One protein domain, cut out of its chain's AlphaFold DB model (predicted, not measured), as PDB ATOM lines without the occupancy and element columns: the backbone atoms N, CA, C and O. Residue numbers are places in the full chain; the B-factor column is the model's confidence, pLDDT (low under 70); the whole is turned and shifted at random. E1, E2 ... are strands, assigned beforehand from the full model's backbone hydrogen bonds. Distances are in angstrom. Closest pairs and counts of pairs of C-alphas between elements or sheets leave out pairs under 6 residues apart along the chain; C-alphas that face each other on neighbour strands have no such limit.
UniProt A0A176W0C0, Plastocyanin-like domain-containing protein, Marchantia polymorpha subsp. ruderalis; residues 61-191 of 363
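This is residues 61 to 191 of the 363 residues of the protein "Plastocyanin-like domain-containing protein" of Marchantia polymorpha subsp. ruderalis (UniProt A0A176W0C0). Little regular structure is present: the main part is a curled, strongly twisted wall of four strands, mixed, in the order E3, E2, E5, E6, with E1 and E4 as a separate small parallel pair, their centres the farthest of the strands from the mean of the C-alphas, and a long looping stretch with no named element, residues 124 to 184, between E5 and E6. The printed part has 131 residues, 33 in named strands E1 to E6: all strand, no named helix. It is compact, radius of gyration of the C-alphas 15.5 A, spanning 43 by 42 by 22 A.

E1, residues 63 to 65, is parallel to E4, residues 108 to 110; N 64 and O 108 are 2.8 A apart. E2, residues 71 to 81, forms a hairpin with E3, residues 90 to 96; N 77 and O 94 are 2.8 A apart. E5, residues 118 to 123, is parallel to E2, N 74 and O 120 at 2.8 A. E6, residues 185 to 187, is antiparallel to E5, N 186 and O 119 at 2.9 A.

E2, 27.4 A long, runs from C-alpha 71 (167.916, 104.043, 112.957) to C-alpha 81 (179.144, 123.912, 97.857).

Residues 133 to 138 stand free. Links E3 to E4 and E5 to E6 are long. Residues 180 to 191 are among 31 under pLDDT 70.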
ATOM      1  N   PRO A  61     175.142 111.542  94.119       84.69
ATOM      2  CA  PRO A  61     174.933 111.764  95.539       84.69
ATOM      3  C   PRO A  61     175.522 110.618  96.373       84.69
ATOM      4  O   PRO A  61     175.493 109.461  95.936       84.69
ATOM      5  N   PRO A  62     176.036 110.901  97.582       88.00
ATOM      6  CA  PRO A  62     176.512 109.856  98.481       88.00
ATOM      7  C   PRO A  62     175.375 108.889  98.829       88.00
ATOM      8  O   PRO A  62     174.227 109.303  98.967       88.00
ATOM      9  N   VAL A  63     175.682 107.602  98.992       89.56
ATOM     10  CA  VAL A  63     174.689 106.580  99.353       89.56
ATOM     11  C   VAL A  63     174.858 106.195 100.818       89.56
ATOM     12  O   VAL A  63     175.955 105.828 101.237       89.56
ATOM     13  N   ILE A  64     173.771 106.246 101.584       89.81
ATOM     14  CA  ILE A  64     173.702 105.711 102.945       89.81
ATOM     15  C   ILE A  64     172.869 104.437 102.903       89.81
ATOM     16  O   ILE A  64     171.696 104.453 102.532       89.81
ATOM     17  N   ASP A  65     173.490 103.332 103.290       84.62
ATOM     18  CA  ASP A  65     172.826 102.042 103.378       84.62
ATOM     19  C   ASP A  65     171.994 101.968 104.667       84.62
ATOM     20  O   ASP A  65     172.535 101.992 105.772       84.62
ATOM     21  N   ILE A  66     170.670 101.910 104.514       82.06
ATOM     22  CA  ILE A  66     169.701 101.682 105.596       82.06
ATOM     23  C   ILE A  66     168.955 100.357 105.394       82.06
ATOM     24  O   ILE A  66     167.902 100.128 105.983       82.06
ATOM     25  N   SER A  67     169.485  99.480 104.544       74.00
ATOM     26  CA  SER A  67     168.827  98.272 104.047       74.00
ATOM     27  C   SER A  67     168.550  97.215 105.116       74.00
ATOM     28  O   SER A  67     167.806  96.274 104.847       74.00
ATOM     29  N   THR A  68     169.126  97.362 106.309       74.12
ATOM     30  CA  THR A  68     169.006  96.450 107.455       74.12
ATOM     31  C   THR A  68     168.054  96.947 108.547       74.12
ATOM     32  O   THR A  68     167.948  96.297 109.585       74.12
ATOM     33  N   GLY A  69     167.345  98.061 108.323       66.00
ATOM     34  CA  GLY A  69     166.356  98.595 109.268       66.00
ATOM     35  C   GLY A  69     166.970  99.434 110.383       66.00
ATOM     36  O   GLY A  69     166.461  99.484 111.502       66.00
ATOM     37  N   GLN A  70     168.119 100.053 110.108       70.50
ATOM     38  CA  GLN A  70     168.812 100.871 111.096       70.50
ATOM     39  C   GLN A  70     168.042 102.160 111.408       70.50
ATOM     40  O   GLN A  70     167.376 102.737 110.545       70.50
ATOM     41  N   GLN A  71     168.219 102.654 112.634       71.31
ATOM     42  CA  GLN A  71     167.916 104.043 112.957       71.31
ATOM     43  C   GLN A  71     169.047 104.924 112.423       71.31
ATOM     44  O   GLN A  71     170.215 104.719 112.756       71.31
ATOM     45  N   LEU A  72     168.697 105.893 111.587       84.00
ATOM     46  CA  LEU A  72     169.609 106.875 111.019       84.00
ATOM     47  C   LEU A  72     169.230 108.260 111.539       84.00
ATOM     48  O   LEU A  72     168.058 108.620 111.533       84.00
ATOM     49  N   THR A  73     170.218 109.061 111.921       84.25
ATOM     50  CA  THR A  73     170.017 110.493 112.161       84.25
ATOM     51  C   THR A  73     170.631 111.275 111.009       84.25
ATOM     52  O   THR A  73     171.809 111.090 110.692       84.25
ATOM     53  N   LEU A  74     169.838 112.145 110.393       92.69
ATOM     54  CA  LEU A  74     170.285 113.109 109.395       92.69
ATOM     55  C   LEU A  74     170.005 114.515 109.896       92.69
ATOM     56  O   LEU A  74     168.922 114.808 110.394       92.69
ATOM     57  N   GLY A  75     170.982 115.394 109.744       93.88
ATOM     58  CA  GLY A  75     170.849 116.804 110.053       93.88
ATOM     59  C   GLY A  75     170.762 117.647 108.790       93.88
ATOM     60  O   GLY A  75     171.372 117.309 107.772       93.88
ATOM     61  N   VAL A  76     170.049 118.769 108.873       95.81
ATOM     62  CA  VAL A  76     170.248 119.897 107.960       95.81
ATOM     63  C   VAL A  76     171.334 120.820 108.510       95.81
ATOM     64  O   VAL A  76     171.335 121.170 109.692       95.81
ATOM     65  N   TYR A  77     172.253 121.236 107.644       96.56
ATOM     66  CA  TYR A  77     173.394 122.081 107.984       96.56
ATOM     67  C   TYR A  77     173.561 123.204 106.968       96.56
ATOM     68  O   TYR A  77     173.277 123.035 105.783       96.56
ATOM     69  N   LYS A  78     174.091 124.345 107.413       96.25
ATOM     70  CA  LYS A  78     174.536 125.424 106.526       96.25
ATOM     71  C   LYS A  78     175.948 125.130 106.034       96.25
ATOM     72  O   LYS A  78     176.889 125.092 106.831       96.25
ATOM     73  N   ILE A  79     176.096 124.934 104.729       96.06
ATOM     74  CA  ILE A  79     177.373 124.608 104.086       96.06
ATOM     75  C   ILE A  79     177.661 125.547 102.917       96.06
ATOM     76  O   ILE A  79     176.802 126.320 102.485       96.06
ATOM     77  N   LYS A  80     178.880 125.447 102.385       96.38
ATOM     78  CA  LYS A  80     179.246 125.983 101.076       96.38
ATOM     79  C   LYS A  80     179.497 124.832 100.111       96.38
ATOM     80  O   LYS A  80     180.208 123.898 100.463       96.38
ATOM     81  N   GLN A  81     178.925 124.902  98.912       93.94
ATOM     82  CA  GLN A  81     179.144 123.912  97.857       93.94
ATOM     83  C   GLN A  81     179.327 124.605  96.507       93.94
ATOM     84  O   GLN A  81     178.649 125.586  96.192       93.94
ATOM     85  N   LYS A  82     180.262 124.102  95.700       92.00
ATOM     86  CA  LYS A  82     180.484 124.570  94.331       92.00
ATOM     87  C   LYS A  82     179.612 123.775  93.357       92.00
ATOM     88  O   LYS A  82     179.648 122.550  93.378       92.00
ATOM     89  N   PHE A  83     178.854 124.474  92.512       88.75
ATOM     90  CA  PHE A  83     177.987 123.862  91.488       88.75
ATOM     91  C   PHE A  83     178.502 124.037  90.057       88.75
ATOM     92  O   PHE A  83     178.006 123.382  89.147       88.75
ATOM     93  N   HIS A  84     179.445 124.956  89.844       91.44
ATOM     94  CA  HIS A  84     179.983 125.257  88.524       91.44
ATOM     95  C   HIS A  84     181.429 125.761  88.645       91.44
ATOM     96  O   HIS A  84     181.700 126.566  89.543       91.44
ATOM     97  N   PRO A  85     182.361 125.364  87.757       91.19
ATOM     98  CA  PRO A  85     183.773 125.754  87.822       91.19
ATOM     99  C   PRO A  85     183.975 127.275  87.787       91.19
ATOM    100  O   PRO A  85     184.806 127.794  88.539       91.19
ATOM    101  N   ASP A  86     183.165 127.975  86.990       92.56
ATOM    102  CA  ASP A  86     183.241 129.432  86.802       92.56
ATOM    103  C   ASP A  86     182.509 130.253  87.879       92.56
ATOM    104  O   ASP A  86     182.552 131.482  87.845       92.56
ATOM    105  N   LEU A  87     181.833 129.607  88.836       90.88
ATOM    106  CA  LEU A  87     181.110 130.290  89.912       90.88
ATOM    107  C   LEU A  87     181.811 130.089  91.265       90.88
ATOM    108  O   LEU A  87     182.461 129.060  91.484       90.88
ATOM    109  N   PRO A  88     181.707 131.051  92.198       92.38
ATOM    110  CA  PRO A  88     182.128 130.823  93.574       92.38
ATOM    111  C   PRO A  88     181.260 129.745  94.237       92.38
ATOM    112  O   PRO A  88     180.168 129.409  93.773       92.38
ATOM    113  N   GLU A  89     181.738 129.218  95.362       94.75
ATOM    114  CA  GLU A  89     180.907 128.365  96.207       94.75
ATOM    115  C   GLU A  89     179.648 129.111  96.652       94.75
ATOM    116  O   GLU A  89     179.698 130.274  97.060       94.75
ATOM    117  N   THR A  90     178.523 128.415  96.595       92.88
ATOM    118  CA  THR A  90     177.225 128.919  97.033       92.88
ATOM    119  C   THR A  90     176.999 128.505  98.479       92.88
ATOM    120  O   THR A  90     177.312 127.375  98.843       92.88
ATOM    121  N   THR A  91     176.473 129.406  99.310       95.06
ATOM    122  CA  THR A  91     175.981 129.057 100.652       95.06
ATOM    123  C   THR A  91     174.582 128.462 100.522       95.06
ATOM    124  O   THR A  91     173.725 129.073  99.888       95.06
ATOM    125  N   LEU A  92     174.340 127.301 101.127       94.75
ATOM    126  CA  LEU A  92     173.041 126.623 101.103       94.75
ATOM    127  C   LEU A  92     172.795 125.827 102.389       94.75
ATOM    128  O   LEU A  92     173.702 125.639 103.205       94.75
ATOM    129  N   TYR A  93     171.568 125.332 102.539       95.69
ATOM    130  CA  TYR A  93     171.227 124.306 103.518       95.69
ATOM    131  C   TYR A  93     171.243 122.928 102.861       95.69
ATOM    132  O   TYR A  93     170.690 122.754 101.779       95.69
ATOM    133  N   ALA A  94     171.891 121.965 103.506       95.31
ATOM    134  CA  ALA A  94     172.171 120.648 102.950       95.31
ATOM    135  C   ALA A  94     171.998 119.550 104.000       95.31
ATOM    136  O   ALA A  94     172.152 119.809 105.194       95.31
ATOM    137  N   TYR A  95     171.731 118.322 103.553       95.56
ATOM    138  CA  TYR A  95     171.497 117.179 104.437       95.56
ATOM    139  C   TYR A  95     172.705 116.248 104.498       95.56
ATOM    140  O   TYR A  95     173.307 115.948 103.466       95.56
ATOM    141  N   GLY A  96     173.025 115.761 105.696       95.31
ATOM    142  CA  GLY A  96     174.104 114.803 105.949       95.31
ATOM    143  C   GLY A  96     174.025 114.195 107.347       95.31
ATOM    144  O   GLY A  96     173.175 114.566 108.150       95.31
ATOM    145  N   THR A  97     174.915 113.253 107.653       94.25
ATOM    146  CA  THR A  97     175.088 112.726 109.023       94.25
ATOM    147  C   THR A  97     175.922 113.659 109.909       94.25
ATOM    148  O   THR A  97     175.913 113.522 111.130       94.25
ATOM    149  N   SER A  98     176.646 114.598 109.299       94.88
ATOM    150  CA  SER A  98     177.354 115.703 109.938       94.88
ATOM    151  C   SER A  98     177.451 116.884 108.964       94.88
ATOM    152  O   SER A  98     177.132 116.747 107.780       94.88
ATOM    153  N   GLN A  99     177.924 118.042 109.434       93.88
ATOM    154  CA  GLN A  99     178.138 119.208 108.570       93.88
ATOM    155  C   GLN A  99     179.155 118.924 107.451       93.88
ATOM    156  O   GLN A  99     179.020 119.454 106.353       93.88
ATOM    157  N   GLU A 100     180.149 118.071 107.708       94.38
ATOM    158  CA  GLU A 100     181.182 117.683 106.743       94.38
ATOM    159  C   GLU A 100     180.670 116.717 105.669       94.38
ATOM    160  O   GLU A 100     181.196 116.709 104.558       94.38
ATOM    161  N   THR A 101     179.670 115.887 105.989       94.69
ATOM    162  CA  THR A 101     179.069 114.934 105.037       94.69
ATOM    163  C   THR A 101     177.834 115.494 104.336       94.69
ATOM    164  O   THR A 101     177.304 114.858 103.422       94.69
ATOM    165  N   ALA A 102     177.367 116.674 104.751       95.56
ATOM    166  CA  ALA A 102     176.201 117.316 104.176       95.56
ATOM    167  C   ALA A 102     176.444 117.752 102.727       95.56
ATOM    168  O   ALA A 102     177.499 118.286 102.388       95.56
ATOM    169  N   SER A 103     175.454 117.525 101.865       93.94
ATOM    170  CA  SER A 103     175.538 117.869 100.441       93.94
ATOM    171  C   SER A 103     174.172 118.193  99.834       93.94
ATOM    172  O   SER A 103     173.120 117.952 100.429       93.94
ATOM    173  N   THR A 104     174.190 118.813  98.653       90.38
ATOM    174  CA  THR A 104     173.007 119.002  97.806       90.38
ATOM    175  C   THR A 104     173.300 118.555  96.370       90.38
ATOM    176  O   THR A 104     174.199 119.120  95.746       90.38
ATOM    177  N   PRO A 105     172.548 117.591  95.808       89.94
ATOM    178  CA  PRO A 105     171.494 116.806  96.458       89.94
ATOM    179  C   PRO A 105     171.993 116.063  97.707       89.94
ATOM    180  O   PRO A 105     173.168 115.713  97.783       89.94
ATOM    181  N   GLY A 106     171.107 115.879  98.691       90.62
ATOM    182  CA  GLY A 106     171.419 115.112  99.900       90.62
ATOM    183  C   GLY A 106     171.694 113.632  99.597       90.62
ATOM    184  O   GLY A 106     171.521 113.187  98.456       90.62
ATOM    185  N   PRO A 107     172.114 112.843 100.601       91.88
ATOM    186  CA  PRO A 107     172.434 111.440 100.397       91.88
ATOM    187  C   PRO A 107     171.233 110.634  99.889       91.88
ATOM    188  O   PRO A 107     170.107 110.794 100.358       91.88
ATOM    189  N   THR A 108     171.494 109.706  98.973       89.56
ATOM    190  CA  THR A 108     170.543 108.659  98.594       89.56
ATOM    191  C   THR A 108     170.468 107.625  99.709       89.56
ATOM    192  O   THR A 108     171.485 107.055 100.104       89.56
ATOM    193  N   LEU A 109     169.264 107.348 100.200       88.44
ATOM    194  CA  LEU A 109     169.037 106.300 101.189       88.44
ATOM    195  C   LEU A 109     168.740 104.981 100.476       88.44
ATOM    196  O   LEU A 109     167.712 104.834  99.816       88.44
ATOM    197  N   LEU A 110     169.650 104.015 100.589       83.69
ATOM    198  CA  LEU A 110     169.461 102.678 100.035       83.69
ATOM    199  C   LEU A 110     168.668 101.829 101.031       83.69
ATOM    200  O   LEU A 110     169.211 101.351 102.025       83.69
ATOM    201  N   ALA A 111     167.382 101.640 100.751       77.62
ATOM    202  CA  ALA A 111     166.485 100.815 101.553       77.62
ATOM    203  C   ALA A 111     166.213  99.451 100.897       77.62
ATOM    204  O   ALA A 111     166.206  99.313  99.672       77.62
ATOM    205  N   THR A 112     165.925  98.440 101.721       70.19
ATOM    206  CA  THR A 112     165.392  97.158 101.247       70.19
ATOM    207  C   THR A 112     163.884  97.178 101.366       70.19
ATOM    208  O   THR A 112     163.334  97.428 102.435       70.19
ATOM    209  N   ARG A 113     163.197  96.819 100.279       58.19
ATOM    210  CA  ARG A 113     161.742  96.675 100.286       58.19
ATOM    211  C   ARG A 113     161.281  95.779 101.435       58.19
ATOM    212  O   ARG A 113     161.581  94.584 101.470       58.19
ATOM    213  N   GLY A 114     160.452  96.349 102.303       56.69
ATOM    214  CA  GLY A 114     159.832  95.626 103.398       56.69
ATOM    215  C   GLY A 114     160.738  95.392 104.604       56.69
ATOM    216  O   GLY A 114     160.420  94.494 105.383       56.69
ATOM    217  N   ILE A 115     161.825  96.155 104.711       63.91
ATOM    218  CA  ILE A 115     162.556  96.414 105.944       63.91
ATOM    219  C   ILE A 115     162.258  97.867 106.311       63.91
ATOM    220  O   ILE A 115     162.551  98.771 105.529       63.91
ATOM    221  N   GLU A 116     161.608  98.062 107.454       63.72
ATOM    222  CA  GLU A 116     161.316  99.390 107.984       63.72
ATOM    223  C   GLU A 116     162.602 100.005 108.538       63.72
ATOM    224  O   GLU A 116     163.353  99.341 109.253       63.72
ATOM    225  N   SER A 117     162.841 101.268 108.203       69.81
ATOM    226  CA  SER A 117     163.979 102.045 108.682       69.81
ATOM    227  C   SER A 117     163.471 103.366 109.226       69.81
ATOM    228  O   SER A 117     162.529 103.947 108.689       69.81
ATOM    229  N   TYR A 118     164.120 103.861 110.274       69.69
ATOM    230  CA  TYR A 118     163.725 105.106 110.924       69.69
ATOM    231  C   TYR A 118     164.753 106.179 110.628       69.69
ATOM    232  O   TYR A 118     165.945 105.977 110.878       69.69
ATOM    233  N   VAL A 119     164.292 107.329 110.143       81.69
ATOM    234  CA  VAL A 119     165.156 108.491 109.946       81.69
ATOM    235  C   VAL A 119     164.725 109.596 110.897       81.69
ATOM    236  O   VAL A 119     163.613 110.112 110.821       81.69
ATOM    237  N   ARG A 120     165.619 109.956 111.815       79.00
ATOM    238  CA  ARG A 120     165.489 111.136 112.661       79.00
ATOM    239  C   ARG A 120     166.086 112.329 111.930       79.00
ATOM    240  O   ARG A 120     167.277 112.327 111.629       79.00
ATOM    241  N   TRP A 121     165.277 113.353 111.700       84.69
ATOM    242  CA  TRP A 121     165.714 114.593 111.072       84.69
ATOM    243  C   TRP A 121     165.989 115.666 112.115       84.69
ATOM    244  O   TRP A 121     165.122 116.033 112.907       84.69
ATOM    245  N   GLU A 122     167.193 116.218 112.097       86.69
ATOM    246  CA  GLU A 122     167.627 117.235 113.046       86.69
ATOM    247  C   GLU A 122     167.882 118.574 112.363       86.69
ATOM    248  O   GLU A 122     168.436 118.651 111.268       86.69
ATOM    249  N   ASN A 123     167.491 119.649 113.040       91.31
ATOM    250  CA  ASN A 123     167.768 121.005 112.599       91.31
ATOM    251  C   ASN A 123     169.011 121.530 113.325       91.31
ATOM    252  O   ASN A 123     168.932 121.865 114.506       91.31
ATOM    253  N   HIS A 124     170.142 121.612 112.617       92.62
ATOM    254  CA  HIS A 124     171.401 122.169 113.134       92.62
ATOM    255  C   HIS A 124     171.653 123.605 112.634       92.62
ATOM    256  O   HIS A 124     172.783 124.098 112.656       92.62
ATOM    257  N   LEU A 125     170.607 124.298 112.168       92.19
ATOM    258  CA  LEU A 125     170.678 125.695 111.742       92.19
ATOM    259  C   LEU A 125     170.567 126.613 112.964       92.19
ATOM    260  O   LEU A 125     169.484 126.855 113.495       92.19
ATOM    261  N   ASN A 126     171.712 127.123 113.414       86.12
ATOM    262  CA  ASN A 126     171.817 127.962 114.614       86.12
ATOM    263  C   ASN A 126     171.662 129.467 114.331       86.12
ATOM    264  O   ASN A 126     171.812 130.278 115.244       86.12
ATOM    265  N   ASP A 127     171.418 129.858 113.076       87.00
ATOM    266  CA  ASP A 127     171.168 131.257 112.725       87.00
ATOM    267  C   ASP A 127     169.847 131.731 113.355       87.00
ATOM    268  O   ASP A 127     168.865 130.988 113.392       87.00
ATOM    269  N   SER A 128     169.796 132.987 113.803       85.00
ATOM    270  CA  SER A 128     168.563 133.608 114.308       85.00
ATOM    271  C   SER A 128     167.549 133.922 113.206       85.00
ATOM    272  O   SER A 128     166.383 134.158 113.507       85.00
ATOM    273  N   GLU A 129     167.985 133.948 111.945       86.75
ATOM    274  CA  GLU A 129     167.190 134.337 110.780       86.75
ATOM    275  C   GLU A 129     167.635 133.533 109.550       86.75
ATOM    276  O   GLU A 129     168.787 133.094 109.458       86.75
ATOM    277  N   HIS A 130     166.734 133.362 108.582       88.94
ATOM    278  CA  HIS A 130     167.072 132.766 107.291       88.94
ATOM    279  C   HIS A 130     168.077 133.660 106.535       88.94
ATOM    280  O   HIS A 130     167.963 134.883 106.554       88.94
ATOM    281  N   PHE A 131     169.077 133.077 105.859       89.56
ATOM    282  CA  PHE A 131     170.127 133.880 105.200       89.56
ATOM    283  C   PHE A 131     169.654 134.608 103.928       89.56
ATOM    284  O   PHE A 131     170.325 135.528 103.465       89.56
ATOM    285  N   LEU A 132     168.528 134.181 103.354       87.81
ATOM    286  CA  LEU A 132     167.778 134.929 102.340       87.81
ATOM    287  C   LEU A 132     166.627 135.688 102.994       87.81
ATOM    288  O   LEU A 132     166.045 135.202 103.962       87.81
ATOM    289  N   THR A 133     166.256 136.818 102.399       85.44
ATOM    290  CA  THR A 133     165.071 137.591 102.776       85.44
ATOM    291  C   THR A 133     163.807 136.734 102.713       85.44
ATOM    292  O   THR A 133     163.537 136.100 101.693       85.44
ATOM    293  N   VAL A 134     163.021 136.754 103.789       82.50
ATOM    294  CA  VAL A 134     161.716 136.086 103.874       82.50
ATOM    295  C   VAL A 134     160.615 137.135 103.722       82.50
ATOM    296  O   VAL A 134     160.636 138.168 104.391       82.50
ATOM    297  N   ASP A 135     159.656 136.884 102.833       83.25
ATOM    298  CA  ASP A 135     158.464 137.719 102.691       83.25
ATOM    299  C   ASP A 135     157.395 137.271 103.696       83.25
ATOM    300  O   ASP A 135     156.796 136.207 103.559       83.25
ATOM    301  N   HIS A 136     157.157 138.088 104.721       81.81
ATOM    302  CA  HIS A 136     156.176 137.792 105.768       81.81
ATOM    303  C   HIS A 136     154.739 138.209 105.396       81.81
ATOM    304  O   HIS A 136     153.836 138.060 106.219       81.81
ATOM    305  N   SER A 137     154.514 138.770 104.198       81.25
ATOM    306  CA  SER A 137     153.174 139.140 103.711       81.25
ATOM    307  C   SER A 137     152.385 137.950 103.152       81.25
ATOM    308  O   SER A 137     151.159 138.018 103.039       81.25
ATOM    309  N   ILE A 138     153.075 136.849 102.854       77.94
ATOM    310  CA  ILE A 138     152.501 135.563 102.456       77.94
ATOM    311  C   ILE A 138     152.575 134.565 103.617       77.94
ATOM    312  O   ILE A 138     153.238 134.805 104.626       77.94
ATOM    313  N   HIS A 139     151.865 133.441 103.501       78.75
ATOM    314  CA  HIS A 139     151.906 132.390 104.519       78.75
ATOM    315  C   HIS A 139     153.345 131.906 104.753       78.75
ATOM    316  O   HIS A 139     154.028 131.530 103.800       78.75
ATOM    317  N   TRP A 140     153.795 131.896 106.011       83.38
ATOM    318  CA  TRP A 140     155.160 131.513 106.370       83.38
ATOM    319  C   TRP A 140     155.235 130.881 107.768       83.38
ATOM    320  O   TRP A 140     154.372 131.095 108.622       83.38
ATOM    321  N   ALA A 141     156.296 130.107 108.002       82.69
ATOM    322  CA  ALA A 141     156.602 129.500 109.293       82.69
ATOM    323  C   ALA A 141     157.142 130.553 110.277       82.69
ATOM    324  O   ALA A 141     158.280 130.984 110.129       82.69
ATOM    325  N   ASN A 142     156.341 130.951 111.273       82.56
ATOM    326  CA  ASN A 142     156.614 132.097 112.153       82.56
ATOM    327  C   ASN A 142     156.984 131.688 113.602       82.56
ATOM    328  O   ASN A 142     156.109 131.709 114.479       82.56
ATOM    329  N   PRO A 143     158.244 131.296 113.883       80.50
ATOM    330  CA  PRO A 143     158.705 131.010 115.242       80.50
ATOM    331  C   PRO A 143     158.799 132.286 116.090       80.50
ATOM    332  O   PRO A 143     159.257 133.334 115.638       80.50
ATOM    333  N   LYS A 144     158.401 132.201 117.362       77.25
ATOM    334  CA  LYS A 144     158.302 133.347 118.282       77.25
ATOM    335  C   LYS A 144     159.661 133.888 118.722       77.25
ATOM    336  O   LYS A 144     159.780 135.084 118.981       77.25
ATOM    337  N   SER A 145     160.662 133.024 118.836       75.88
ATOM    338  CA  SER A 145     162.017 133.353 119.298       75.88
ATOM    339  C   SER A 145     163.005 133.516 118.142       75.88
ATOM    340  O   SER A 145     164.210 133.596 118.379       75.88
ATOM    341  N   GLY A 146     162.514 133.563 116.898       77.44
ATOM    342  CA  GLY A 146     163.348 133.505 115.702       77.44
ATOM    343  C   GLY A 146     163.895 132.099 115.436       77.44
ATOM    344  O   GLY A 146     163.385 131.096 115.940       77.44
ATOM    345  N   GLY A 147     164.944 132.028 114.625       85.19
ATOM    346  CA  GLY A 147     165.538 130.787 114.143       85.19
ATOM    347  C   GLY A 147     165.119 130.453 112.715       85.19
ATOM    348  O   GLY A 147     164.242 131.091 112.134       85.19
ATOM    349  N   VAL A 148     165.756 129.431 112.145       91.00
ATOM    350  CA  VAL A 148     165.434 128.944 110.801       91.00
ATOM    351  C   VAL A 148     164.495 127.740 110.917       91.00
ATOM    352  O   VAL A 148     164.962 126.650 111.267       91.00
ATOM    353  N   PRO A 149     163.180 127.905 110.681       90.19
ATOM    354  CA  PRO A 149     162.260 126.780 110.649       90.19
ATOM    355  C   PRO A 149     162.541 125.927 109.414       90.19
ATOM    356  O   PRO A 149     162.790 126.453 108.329       90.19
ATOM    357  N   ILE A 150     162.480 124.608 109.576       88.88
ATOM    358  CA  ILE A 150     162.573 123.677 108.455       88.88
ATOM    359  C   ILE A 150     161.379 122.746 108.402       88.88
ATOM    360  O   ILE A 150     160.750 122.448 109.417       88.88
ATOM    361  N   VAL A 151     161.125 122.272 107.193       87.75
ATOM    362  CA  VAL A 151     160.185 121.214 106.867       87.75
ATOM    363  C   VAL A 151     160.950 120.263 105.953       87.75
ATOM    364  O   VAL A 151     161.449 120.686 104.907       87.75
ATOM    365  N   THR A 152     161.121 119.014 106.376       85.19
ATOM    366  CA  THR A 152     161.886 118.031 105.600       85.19
ATOM    367  C   THR A 152     160.951 117.282 104.659       85.19
ATOM    368  O   THR A 152     159.831 116.957 105.034       85.19
ATOM    369  N   HIS A 153     161.417 117.001 103.445       79.88
ATOM    370  CA  HIS A 153     160.690 116.244 102.430       79.88
ATOM    371  C   HIS A 153     161.648 115.241 101.782       79.88
ATOM    372  O   HIS A 153     162.793 115.593 101.468       79.88
ATOM    373  N   LEU A 154     161.210 113.993 101.596       78.06
ATOM    374  CA  LEU A 154     162.032 112.937 101.005       78.06
ATOM    375  C   LEU A 154     161.606 112.684  99.559       78.06
ATOM    376  O   LEU A 154     160.575 112.080  99.286       78.06
ATOM    377  N   HIS A 155     162.462 113.059  98.615       73.19
ATOM    378  CA  HIS A 155     162.196 112.813  97.202       73.19
ATOM    379  C   HIS A 155     162.346 111.330  96.848       73.19
ATOM    380  O   HIS A 155     163.381 110.718  97.111       73.19
ATOM    381  N   GLY A 156     161.335 110.769  96.182       63.88
ATOM    382  CA  GLY A 156     161.370 109.400  95.658       63.88
ATOM    383  C   GLY A 156     161.190 108.299  96.710       63.88
ATOM    384  O   GLY A 156     161.316 107.123  96.367       63.88
ATOM    385  N   GLY A 157     160.901 108.662  97.963       58.72
ATOM    386  CA  GLY A 157     160.441 107.735  98.994       58.72
ATOM    387  C   GLY A 157     158.915 107.640  99.020       58.72
ATOM    388  O   GLY A 157     158.225 108.600  98.697       58.72
ATOM    389  N   GLU A 158     158.389 106.482  99.412       54.53
ATOM    390  CA  GLU A 158     157.003 106.364  99.876       54.53
ATOM    391  C   GLU A 158     157.010 106.816 101.344       54.53
ATOM    392  O   GLU A 158     157.727 106.254 102.175       54.53
ATOM    393  N   VAL A 159     156.355 107.937 101.629       58.91
ATOM    394  CA  VAL A 159     156.418 108.633 102.916       58.91
ATOM    395  C   VAL A 159     155.017 109.057 103.323       58.91
ATOM    396  O   VAL A 159     154.226 109.505 102.493       58.91
ATOM    397  N   LEU A 160     154.696 108.901 104.608       57.06
ATOM    398  CA  LEU A 160     153.443 109.416 105.155       57.06
ATOM    399  C   LEU A 160     153.366 110.921 104.941       57.06
ATOM    400  O   LEU A 160     154.368 111.602 105.114       57.06
ATOM    401  N   SER A 161     152.170 111.458 104.705       60.78
ATOM    402  CA  SER A 161     151.966 112.917 104.634       60.78
ATOM    403  C   SER A 161     152.499 113.658 105.873       60.78
ATOM    404  O   SER A 161     153.071 114.740 105.766       60.78
ATOM    405  N   GLU A 162     152.396 113.031 107.047       62.03
ATOM    406  CA  GLU A 162     152.942 113.511 108.324       62.03
ATOM    407  C   GLU A 162     154.482 113.568 108.346       62.03
ATOM    408  O   GLU A 162     155.072 114.309 109.127       62.03
ATOM    409  N   SER A 163     155.124 112.769 107.491       61.50
ATOM    410  CA  SER A 163     156.571 112.617 107.294       61.50
ATOM    411  C   SER A 163     157.039 113.176 105.938       61.50
ATOM    412  O   SER A 163     158.145 112.868 105.499       61.50
ATOM    413  N   ASP A 164     156.207 113.971 105.260       69.25
ATOM    414  CA  ASP A 164     156.482 114.490 103.911       69.25
ATOM    415  C   ASP A 164     156.448 116.023 103.828       69.25
ATOM    416  O   ASP A 164     156.560 116.623 102.763       69.25
ATOM    417  N   GLY A 165     156.325 116.675 104.982       67.00
ATOM    418  CA  GLY A 165     156.622 118.088 105.108       67.00
ATOM    419  C   GLY A 165     155.504 119.050 104.688       67.00
ATOM    420  O   GLY A 165     155.626 119.798 103.718       67.00
ATOM    421  N   TYR A 166     154.441 119.119 105.493       72.31
ATOM    422  CA  TYR A 166     153.403 120.152 105.378       72.31
ATOM    423  C   TYR A 166     153.924 121.543 105.826       72.31
ATOM    424  O   TYR A 166     154.670 121.608 106.807       72.31
ATOM    425  N   PRO A 167     153.521 122.671 105.195       79.12
ATOM    426  CA  PRO A 167     154.029 124.008 105.533       79.12
ATOM    427  C   PRO A 167     153.882 124.435 107.001       79.12
ATOM    428  O   PRO A 167     154.684 125.242 107.459       79.12
ATOM    429  N   ASP A 168     152.911 123.889 107.746       78.50
ATOM    430  CA  ASP A 168     152.728 124.157 109.184       78.50
ATOM    431  C   ASP A 168     153.391 123.121 110.111       78.50
ATOM    432  O   ASP A 168     153.282 123.226 111.334       78.50
ATOM    433  N   ALA A 169     154.059 122.105 109.563       81.19
ATOM    434  CA  ALA A 169     154.745 121.051 110.316       81.19
ATOM    435  C   ALA A 169     156.222 121.389 110.588       81.19
ATOM    436  O   ALA A 169     157.067 120.507 110.737       81.19
ATOM    437  N   TRP A 170     156.548 122.680 110.617       85.81
ATOM    438  CA  TRP A 170     157.916 123.154 110.756       85.81
ATOM    439  C   TRP A 170     158.461 122.988 112.174       85.81
ATOM    440  O   TRP A 170     157.713 122.924 113.149       85.81
ATOM    441  N   TYR A 171     159.786 122.969 112.299       82.06
ATOM    442  CA  TYR A 171     160.470 123.015 113.590       82.06
ATOM    443  C   TYR A 171     161.806 123.762 113.511       82.06
ATOM    444  O   TYR A 171     162.484 123.759 112.479       82.06
ATOM    445  N   THR A 172     162.202 124.407 114.609       82.94
ATOM    446  CA  THR A 172     163.488 125.115 114.726       82.94
ATOM    447  C   THR A 172     164.521 124.292 115.499       82.94
ATOM    448  O   THR A 172     164.182 123.361 116.232       82.94
ATOM    449  N   SER A 173     165.799 124.658 115.382       83.00
ATOM    450  CA  SER A 173     166.894 124.103 116.194       83.00
ATOM    451  C   SER A 173     166.714 124.364 117.699       83.00
ATOM    452  O   SER A 173     167.156 123.573 118.528       83.00
ATOM    453  N   ALA A 174     165.999 125.436 118.059       70.94
ATOM    454  CA  ALA A 174     165.653 125.788 119.436       70.94
ATOM    455  C   ALA A 174     164.447 125.003 119.997       70.94
ATOM    456  O   ALA A 174     164.105 125.168 121.168       70.94
ATOM    457  N   GLY A 175     163.809 124.151 119.186       65.38
ATOM    458  CA  GLY A 175     162.689 123.308 119.609       65.38
ATOM    459  C   GLY A 175     161.313 123.977 119.539       65.38
ATOM    460  O   GLY A 175     160.367 123.455 120.126       65.38
ATOM    461  N   GLU A 176     161.173 125.105 118.834       67.38
ATOM    462  CA  GLU A 176     159.844 125.617 118.479       67.38
ATOM    463  C   GLU A 176     159.227 124.775 117.369       67.38
ATOM    464  O   GLU A 176     159.932 124.331 116.464       67.38
ATOM    465  N   LEU A 177     157.912 124.576 117.450       73.75
ATOM    466  CA  LEU A 177     157.154 123.662 116.606       73.75
ATOM    467  C   LEU A 177     155.977 124.402 115.966       73.75
ATOM    468  O   LEU A 177     155.291 125.183 116.634       73.75
ATOM    469  N   GLY A 178     155.724 124.122 114.694       72.12
ATOM    470  CA  GLY A 178     154.532 124.561 113.984       72.12
ATOM    471  C   GLY A 178     153.279 123.793 114.421       72.12
ATOM    472  O   GLY A 178     153.373 122.724 115.028       72.12
ATOM    473  N   PRO A 179     152.074 124.321 114.140       71.94
ATOM    474  CA  PRO A 179     150.828 123.762 114.664       71.94
ATOM    475  C   PRO A 179     150.466 122.383 114.092       71.94
ATOM    476  O   PRO A 179     149.648 121.692 114.692       71.94
ATOM    477  N   ALA A 180     151.068 121.974 112.972       64.69
ATOM    478  CA  ALA A 180     150.894 120.645 112.386       64.69
ATOM    479  C   ALA A 180     152.107 119.726 112.616       64.69
ATOM    480  O   ALA A 180     152.188 118.657 112.016       64.69
ATOM    481  N   PHE A 181     153.072 120.135 113.448       63.78
ATOM    482  CA  PHE A 181     154.240 119.315 113.742       63.78
ATOM    483  C   PHE A 181     153.836 118.079 114.556       63.78
ATOM    484  O   PHE A 181     153.274 118.200 115.647       63.78
ATOM    485  N   THR A 182     154.166 116.892 114.051       59.50
ATOM    486  CA  THR A 182     153.867 115.612 114.711       59.50
ATOM    487  C   THR A 182     155.124 114.960 115.289       59.50
ATOM    488  O   THR A 182     155.140 114.582 116.461       59.50
ATOM    489  N   THR A 183     156.197 114.835 114.500       57.81
ATOM    490  CA  THR A 183     157.413 114.101 114.886       57.81
ATOM    491  C   THR A 183     158.649 114.526 114.081       57.81
ATOM    492  O   THR A 183     158.537 115.004 112.959       57.81
ATOM    493  N   GLN A 184     159.850 114.331 114.647       54.78
ATOM    494  CA  GLN A 184     161.143 114.422 113.927       54.78
ATOM    495  C   GLN A 184     161.604 113.064 113.384       54.78
ATOM    496  O   GLN A 184     162.573 112.984 112.633       54.78
ATOM    497  N   ASN A 185     160.951 111.988 113.819       55.09
ATOM    498  CA  ASN A 185     161.232 110.628 113.391       55.09
ATOM    499  C   ASN A 185     160.271 110.322 112.257       55.09
ATOM    500  O   ASN A 185     159.087 110.091 112.503       55.09
ATOM    501  N   TYR A 186     160.772 110.407 111.035       56.38
ATOM    502  CA  TYR A 186     159.968 110.185 109.851       56.38
ATOM    503  C   TYR A 186     159.961 108.695 109.560       56.38
ATOM    504  O   TYR A 186     161.013 108.042 109.564       56.38
ATOM    505  N   THR A 187     158.769 108.183 109.281       51.91
ATOM    506  CA  THR A 187     158.600 106.840 108.746       51.91
ATOM    507  C   THR A 187     158.451 106.987 107.243       51.91
ATOM    508  O   THR A 187     157.517 107.625 106.756       51.91
ATOM    509  N   THR A 188     159.379 106.414 106.483       48.59
ATOM    510  CA  THR A 188     159.134 106.194 105.061       48.59
ATOM    511  C   THR A 188     158.165 105.022 104.976       48.59
ATOM    512  O   THR A 188     158.593 103.867 105.070       48.59
ATOM    513  N   GLU A 189     156.860 105.302 104.968       44.75
ATOM    514  CA  GLU A 189     155.850 104.251 104.892       44.75
ATOM    515  C   GLU A 189     155.989 103.511 103.571       44.75
ATOM    516  O   GLU A 189     155.681 104.030 102.510       44.75
ATOM    517  N   GLY A 190     156.426 102.259 103.651       49.44
ATOM    518  CA  GLY A 190     156.040 101.297 102.641       49.44
ATOM    519  C   GLY A 190     154.546 101.029 102.772       49.44
ATOM    520  O   GLY A 190     154.078 100.871 103.889       49.44
ATOM    521  N   ALA A 191     153.843 100.948 101.645       53.31
ATOM    522  CA  ALA A 191     152.558 100.291 101.429       53.31
ATOM    523  C   ALA A 191     151.704 100.018 102.684       53.31
ATOM    524  O   ALA A 191     152.055  99.114 103.445       53.31
TER     525      ALA A 191